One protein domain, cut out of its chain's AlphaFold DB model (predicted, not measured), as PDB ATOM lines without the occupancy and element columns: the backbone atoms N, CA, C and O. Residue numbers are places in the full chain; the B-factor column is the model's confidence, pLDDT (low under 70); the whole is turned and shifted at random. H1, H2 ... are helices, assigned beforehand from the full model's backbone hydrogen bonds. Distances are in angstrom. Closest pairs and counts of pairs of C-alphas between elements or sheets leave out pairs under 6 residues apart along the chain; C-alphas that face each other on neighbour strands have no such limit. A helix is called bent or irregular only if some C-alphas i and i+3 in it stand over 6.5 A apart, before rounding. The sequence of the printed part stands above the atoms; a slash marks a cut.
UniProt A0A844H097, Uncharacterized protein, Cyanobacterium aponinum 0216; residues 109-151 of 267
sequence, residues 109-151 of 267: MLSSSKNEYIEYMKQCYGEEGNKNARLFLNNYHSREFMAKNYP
ATOM      1  N   MET A 109     148.827 152.562 109.722       96.00
ATOM      2  CA  MET A 109     149.775 152.965 110.766       96.00
ATOM      3  C   MET A 109     150.937 153.806 110.232       96.00
ATOM      4  O   MET A 109     151.410 154.696 110.933       96.00
ATOM      5  N   LEU A 110     151.390 153.534 109.007       95.38
ATOM      6  CA  LEU A 110     152.484 154.266 108.370       95.38
ATOM      7  C   LEU A 110     152.077 155.677 107.920       95.38
ATOM      8  O   LEU A 110     152.928 156.551 107.769       95.38
ATOM      9  N   SER A 111     150.781 155.904 107.695       95.81
ATOM     10  CA  SER A 111     150.268 157.193 107.238       95.81
ATOM     11  C   SER A 111     150.469 158.282 108.297       95.81
ATOM     12  O   SER A 111     149.941 158.210 109.405       95.81
ATOM     13  N   SER A 112     151.155 159.359 107.922       94.44
ATOM     14  CA  SER A 112     151.371 160.552 108.752       94.44
ATOM     15  C   SER A 112     150.079 161.323 109.041       94.44
ATOM     16  O   SER A 112     149.996 162.103 109.993       94.44
ATOM     17  N   SER A 113     149.046 161.123 108.215       97.12
ATOM     18  CA  SER A 113     147.747 161.767 108.370       97.12
ATOM     19  C   SER A 113     146.605 160.914 107.823       97.12
ATOM     20  O   SER A 113     146.781 160.061 106.955       97.12
ATOM     21  N   LYS A 114     145.381 161.224 108.266       96.88
ATOM     22  CA  LYS A 114     144.156 160.625 107.710       96.88
ATOM     23  C   LYS A 114     144.002 160.884 106.209       96.88
ATOM     24  O   LYS A 114     143.448 160.044 105.511       96.88
ATOM     25  N   ASN A 115     144.459 162.041 105.726       97.69
ATOM     26  CA  ASN A 115     144.379 162.377 104.305       97.69
ATOM     27  C   ASN A 115     145.335 161.514 103.485       97.69
ATOM     28  O   ASN A 115     144.926 161.006 102.453       97.69
ATOM     29  N   GLU A 116     146.555 161.284 103.970       97.31
ATOM     30  CA  GLU A 116     147.505 160.389 103.303       97.31
ATOM     31  C   GLU A 116     146.936 158.969 103.171       97.31
ATOM     32  O   GLU A 116     146.932 158.404 102.083       97.31
ATOM     33  N   TYR A 117     146.333 158.445 104.241       98.25
ATOM     34  CA  TYR A 117     145.652 157.152 104.200       98.25
ATOM     35  C   TYR A 117     144.512 157.100 103.162       98.25
ATOM     36  O   TYR A 117     144.360 156.124 102.424       98.25
ATOM     37  N   ILE A 118     143.703 158.162 103.083       98.44
ATOM     38  CA  ILE A 118     142.628 158.277 102.088       98.44
ATOM     39  C   ILE A 118     143.200 158.306 100.663       98.44
ATOM     40  O   ILE A 118     142.616 157.688  99.771       98.44
ATOM     41  N   GLU A 119     144.325 158.988 100.444       97.94
ATOM     42  CA  GLU A 119     144.996 159.025  99.142       97.94
ATOM     43  C   GLU A 119     145.568 157.658  98.759       97.94
ATOM     44  O   GLU A 119     145.349 157.222  97.634       97.94
ATOM     45  N   TYR A 120     146.179 156.918  99.690       97.38
ATOM     46  CA  TYR A 120     146.602 155.530  99.462       97.38
ATOM     47  C   TYR A 120     145.443 154.632  99.023       97.38
ATOM     48  O   TYR A 120     145.525 153.917  98.021       97.38
ATOM     49  N   MET A 121     144.315 154.725  99.723       98.38
ATOM     50  CA  MET A 121     143.103 153.990  99.369       98.38
ATOM     51  C   MET A 121     142.558 154.395  97.996       98.38
ATOM     52  O   MET A 121     142.141 153.534  97.217       98.38
ATOM     53  N   LYS A 122     142.590 155.690  97.669       98.06
ATOM     54  CA  LYS A 122     142.165 156.198  96.364       98.06
ATOM     55  C   LYS A 122     143.103 155.765  95.237       98.06
ATOM     56  O   LYS A 122     142.623 155.386  94.173       98.06
ATOM     57  N   GLN A 123     144.412 155.778  95.460       95.44
ATOM     58  CA  GLN A 123     145.411 155.349  94.484       95.44
ATOM     59  C   GLN A 123     145.212 153.878  94.096       95.44
ATOM     60  O   GLN A 123     145.297 153.538  92.918       95.44
ATOM     61  N   CYS A 124     144.910 153.007  95.063       94.56
ATOM     62  CA  CYS A 124     144.725 151.581  94.797       94.56
ATOM     63  C   CYS A 124     143.341 151.213  94.256       94.56
ATOM     64  O   CYS A 124     143.237 150.302  93.437       94.56
ATOM     65  N   TYR A 125     142.284 151.881  94.729       96.19
ATOM     66  CA  TYR A 125     140.898 151.432  94.530       96.19
ATOM     67  C   TYR A 125     139.961 152.527  93.993       96.19
ATOM     68  O   TYR A 125     138.741 152.370  93.997       96.19
ATOM     69  N   GLY A 126     140.506 153.659  93.548       97.56
ATOM     70  CA  GLY A 126     139.744 154.777  92.999       97.56
ATOM     71  C   GLY A 126     138.811 155.447  94.013       97.56
ATOM     72  O   GLY A 126     139.042 155.452  95.224       97.56
ATOM     73  N   GLU A 127     137.722 156.031  93.514       97.88
ATOM     74  CA  GLU A 127     136.744 156.742  94.352       97.88
ATOM     75  C   GLU A 127     136.044 155.825  95.368       97.88
ATOM     76  O   GLU A 127     135.681 156.266  96.461       97.88
ATOM     77  N   GLU A 128     135.909 154.532  95.056       98.00
ATOM     78  CA  GLU A 128     135.417 153.544  96.015       98.00
ATOM     79  C   GLU A 128     136.369 153.421  97.211       98.00
ATOM     80  O   GLU A 128     135.921 153.485  98.359       98.00
ATOM     81  N   GLY A 129     137.679 153.333  96.964       98.06
ATOM     82  CA  GLY A 129     138.696 153.353  98.014       98.06
ATOM     83  C   GLY A 129     138.611 154.599  98.889       98.06
ATOM     84  O   GLY A 129     138.565 154.487 100.114       98.06
ATOM     85  N   ASN A 130     138.506 155.780  98.270       98.44
ATOM     86  CA  ASN A 130     138.367 157.053  98.987       98.44
ATOM     87  C   ASN A 130     137.157 157.041  99.937       98.44
ATOM     88  O   ASN A 130     137.269 157.369 101.123       98.44
ATOM     89  N   LYS A 131     135.997 156.613  99.428       98.50
ATOM     90  CA  LYS A 131     134.756 156.511 100.200       98.50
ATOM     91  C   LYS A 131     134.898 155.540 101.372       98.50
ATOM     92  O   LYS A 131     134.555 155.899 102.499       98.50
ATOM     93  N   ASN A 132     135.404 154.331 101.128       98.50
ATOM     94  CA  ASN A 132     135.541 153.304 102.163       98.50
ATOM     95  C   ASN A 132     136.573 153.701 103.229       98.50
ATOM     96  O   ASN A 132     136.336 153.472 104.413       98.50
ATOM     97  N   ALA A 133     137.649 154.397 102.850       98.31
ATOM     98  CA  ALA A 133     138.604 154.971 103.797       98.31
ATOM     99  C   ALA A 133     137.929 155.968 104.750       98.31
ATOM    100  O   ALA A 133     138.112 155.902 105.965       98.31
ATOM    101  N   ARG A 134     137.085 156.867 104.225       98.44
ATOM    102  CA  ARG A 134     136.324 157.819 105.052       98.44
ATOM    103  C   ARG A 134     135.321 157.117 105.962       98.44
ATOM    104  O   ARG A 134     135.171 157.526 107.110       98.44
ATOM    105  N   LEU A 135     134.644 156.079 105.477       98.31
ATOM    106  CA  LEU A 135     133.718 155.286 106.288       98.31
ATOM    107  C   LEU A 135     134.449 154.563 107.427       98.31
ATOM    108  O   LEU A 135     133.999 154.624 108.570       98.31
ATOM    109  N   PHE A 136     135.609 153.969 107.150       98.25
ATOM    110  CA  PHE A 136     136.477 153.370 108.164       98.25
ATOM    111  C   PHE A 136     136.930 154.387 109.219       98.25
ATOM    112  O   PHE A 136     136.749 154.154 110.411       98.25
ATOM    113  N   LEU A 137     137.415 155.560 108.799       97.50
ATOM    114  CA  LEU A 137     137.848 156.635 109.703       97.50
ATOM    115  C   LEU A 137     136.723 157.202 110.588       97.50
ATOM    116  O   LEU A 137     137.013 157.854 111.591       97.50
ATOM    117  N   ASN A 138     135.461 156.972 110.212       97.50
ATOM    118  CA  ASN A 138     134.267 157.324 110.982       97.50
ATOM    119  C   ASN A 138     133.618 156.102 111.670       97.50
ATOM    120  O   ASN A 138     132.479 156.189 112.119       97.50
ATOM    121  N   ASN A 139     134.336 154.977 111.783       96.88
ATOM    122  CA  ASN A 139     133.918 153.734 112.446       96.88
ATOM    123  C   ASN A 139     132.716 153.001 111.812       96.88
ATOM    124  O   ASN A 139     132.089 152.170 112.466       96.88
ATOM    125  N   TYR A 140     132.401 153.261 110.540       97.62
ATOM    126  CA  TYR A 140     131.364 152.518 109.804       97.62
ATOM    127  C   TYR A 140     131.867 151.187 109.220       97.62
ATOM    128  O   TYR A 140     131.058 150.325 108.882       97.62
ATOM    129  N   HIS A 141     133.185 151.001 109.113       97.25
ATOM    130  CA  HIS A 141     133.809 149.736 108.720       97.25
ATOM    131  C   HIS A 141     134.735 149.218 109.819       97.25
ATOM    132  O   HIS A 141     135.402 149.999 110.495       97.25
ATOM    133  N   SER A 142     134.793 147.894 109.978       96.94
ATOM    134  CA  SER A 142     135.758 147.240 110.864       96.94
ATOM    135  C   SER A 142     137.125 147.104 110.190       96.94
ATOM    136  O   SER A 142     137.230 147.111 108.961       96.94
ATOM    137  N   ARG A 143     138.180 146.911 110.992       95.50
ATOM    138  CA  ARG A 143     139.523 146.593 110.473       95.50
ATOM    139  C   ARG A 143     139.516 145.328 109.621       95.50
ATOM    140  O   ARG A 143     140.077 145.321 108.535       95.50
ATOM    141  N   GLU A 144     138.800 144.294 110.058       96.12
ATOM    142  CA  GLU A 144     138.651 143.028 109.327       96.12
ATOM    143  C   GLU A 144     138.022 143.229 107.944       96.12
ATOM    144  O   GLU A 144     138.489 142.661 106.954       96.12
ATOM    145  N   PHE A 145     136.984 144.071 107.857       97.19
ATOM    146  CA  PHE A 145     136.367 144.426 106.583       97.19
ATOM    147  C   PHE A 145     137.369 145.134 105.669       97.19
ATOM    148  O   PHE A 145     137.477 144.783 104.492       97.19
ATOM    149  N   MET A 146     138.116 146.101 106.206       97.81
ATOM    150  CA  MET A 146     139.099 146.850 105.427       97.81
ATOM    151  C   MET A 146     140.247 145.955 104.961       97.81
ATOM    152  O   MET A 146     140.577 145.981 103.785       97.81
ATOM    153  N   ALA A 147     140.802 145.112 105.829       94.69
ATOM    154  CA  ALA A 147     141.879 144.192 105.478       94.69
ATOM    155  C   ALA A 147     141.445 143.184 104.404       94.69
ATOM    156  O   ALA A 147     142.197 142.906 103.477       94.69
ATOM    157  N   LYS A 148     140.216 142.662 104.486       93.88
ATOM    158  CA  LYS A 148     139.703 141.688 103.513       93.88
ATOM    159  C   LYS A 148     139.463 142.285 102.126       93.88
ATOM    160  O   LYS A 148     139.766 141.627 101.136       93.88
ATOM    161  N   ASN A 149     138.869 143.475 102.050       95.50
ATOM    162  CA  ASN A 149     138.410 144.049 100.778       95.50
ATOM    163  C   ASN A 149     139.396 145.065 100.189       95.50
ATOM    164  O   ASN A 149     139.442 145.252  98.977       95.50
ATOM    165  N   TYR A 150     140.202 145.697 101.041       96.81
ATOM    166  CA  TYR A 150     141.148 146.749 100.686       96.81
ATOM    167  C   TYR A 150     142.506 146.488 101.357       96.81
ATOM    168  O   TYR A 150     142.923 147.257 102.222       96.81
ATOM    169  N   PRO A 151     143.204 145.393 101.008       94.88
ATOM    170  CA  PRO A 151     144.426 144.978 101.699       94.88
ATOM    171  C   PRO A 151     145.628 145.913 101.497       94.88
ATOM    172  O   PRO A 151     146.639 145.735 102.162       94.88
TER     173      PRO A 151
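What this domain is: This is residues 109 to 151 of the 267 residues of an uncharacterized protein of Cyanobacterium aponinum 0216 (UniProt A0A844H097). The helix H1 folds back sharply on itself, and its two arms, H1a and H1b, are side by side; the short helix H2 is next to H1b, a little off from it and away from H1a. The three centres make a triangle, and the chain runs one way along H1a, back along H1b, and back again along H2. The printed part has 43 residues with two named helices, H1 then H2, and no named strand; the class is all helix. It is compact, with a radius of gyration of the C-alphas of 9.3 A, and rounded, with spans of 21 by 19 by 16 A.

How they stand to each other: H1, residues 114 to 137, was assigned as one helix by its hydrogen bonds but is bent: C-alphas 124 and 127 are 9.5 A apart. Its arms are H1a, residues 114 to 124, and H1b, residues 127 to 137. The arms touch, and their closest C-alphas, those of Met 121 and Gly 129, are 4.7 A apart. They run opposite ways at a shallow tilt of 34 degrees, only just short of steep. H2, residues 143 to 149, is close to H1b but not clearly touching it; the closest C-alphas, those of Phe 136 and Met 146, are 7.5 A apart. H1b and H2 run opposite ways at a shallow tilt of 13 degrees. H1a and H2 are apart. In H1a, H1b and H2, every O i to N i+4 pair is within hydrogen-bond range.

Where its parts are: H1a begins at C-alpha 114, (144.156, 160.625, 107.710), and measures 15.8 A from first to last C-alpha. H1b begins at C-alpha 127, (136.744, 156.742, 94.352), and measures 15.4 A. H2 measures 10.1 A and ends at C-alpha 149, (138.410, 144.049, 100.778).

The domain as a whole: The two C-alphas farthest apart, those of Ser 112 and Lys 148, are 22.8 A apart. The printed part has no cut, and the link from H1 to H2, five residues, is tight. The mean pLDDT of the printed part is 97.0, and no printed residue is under 70.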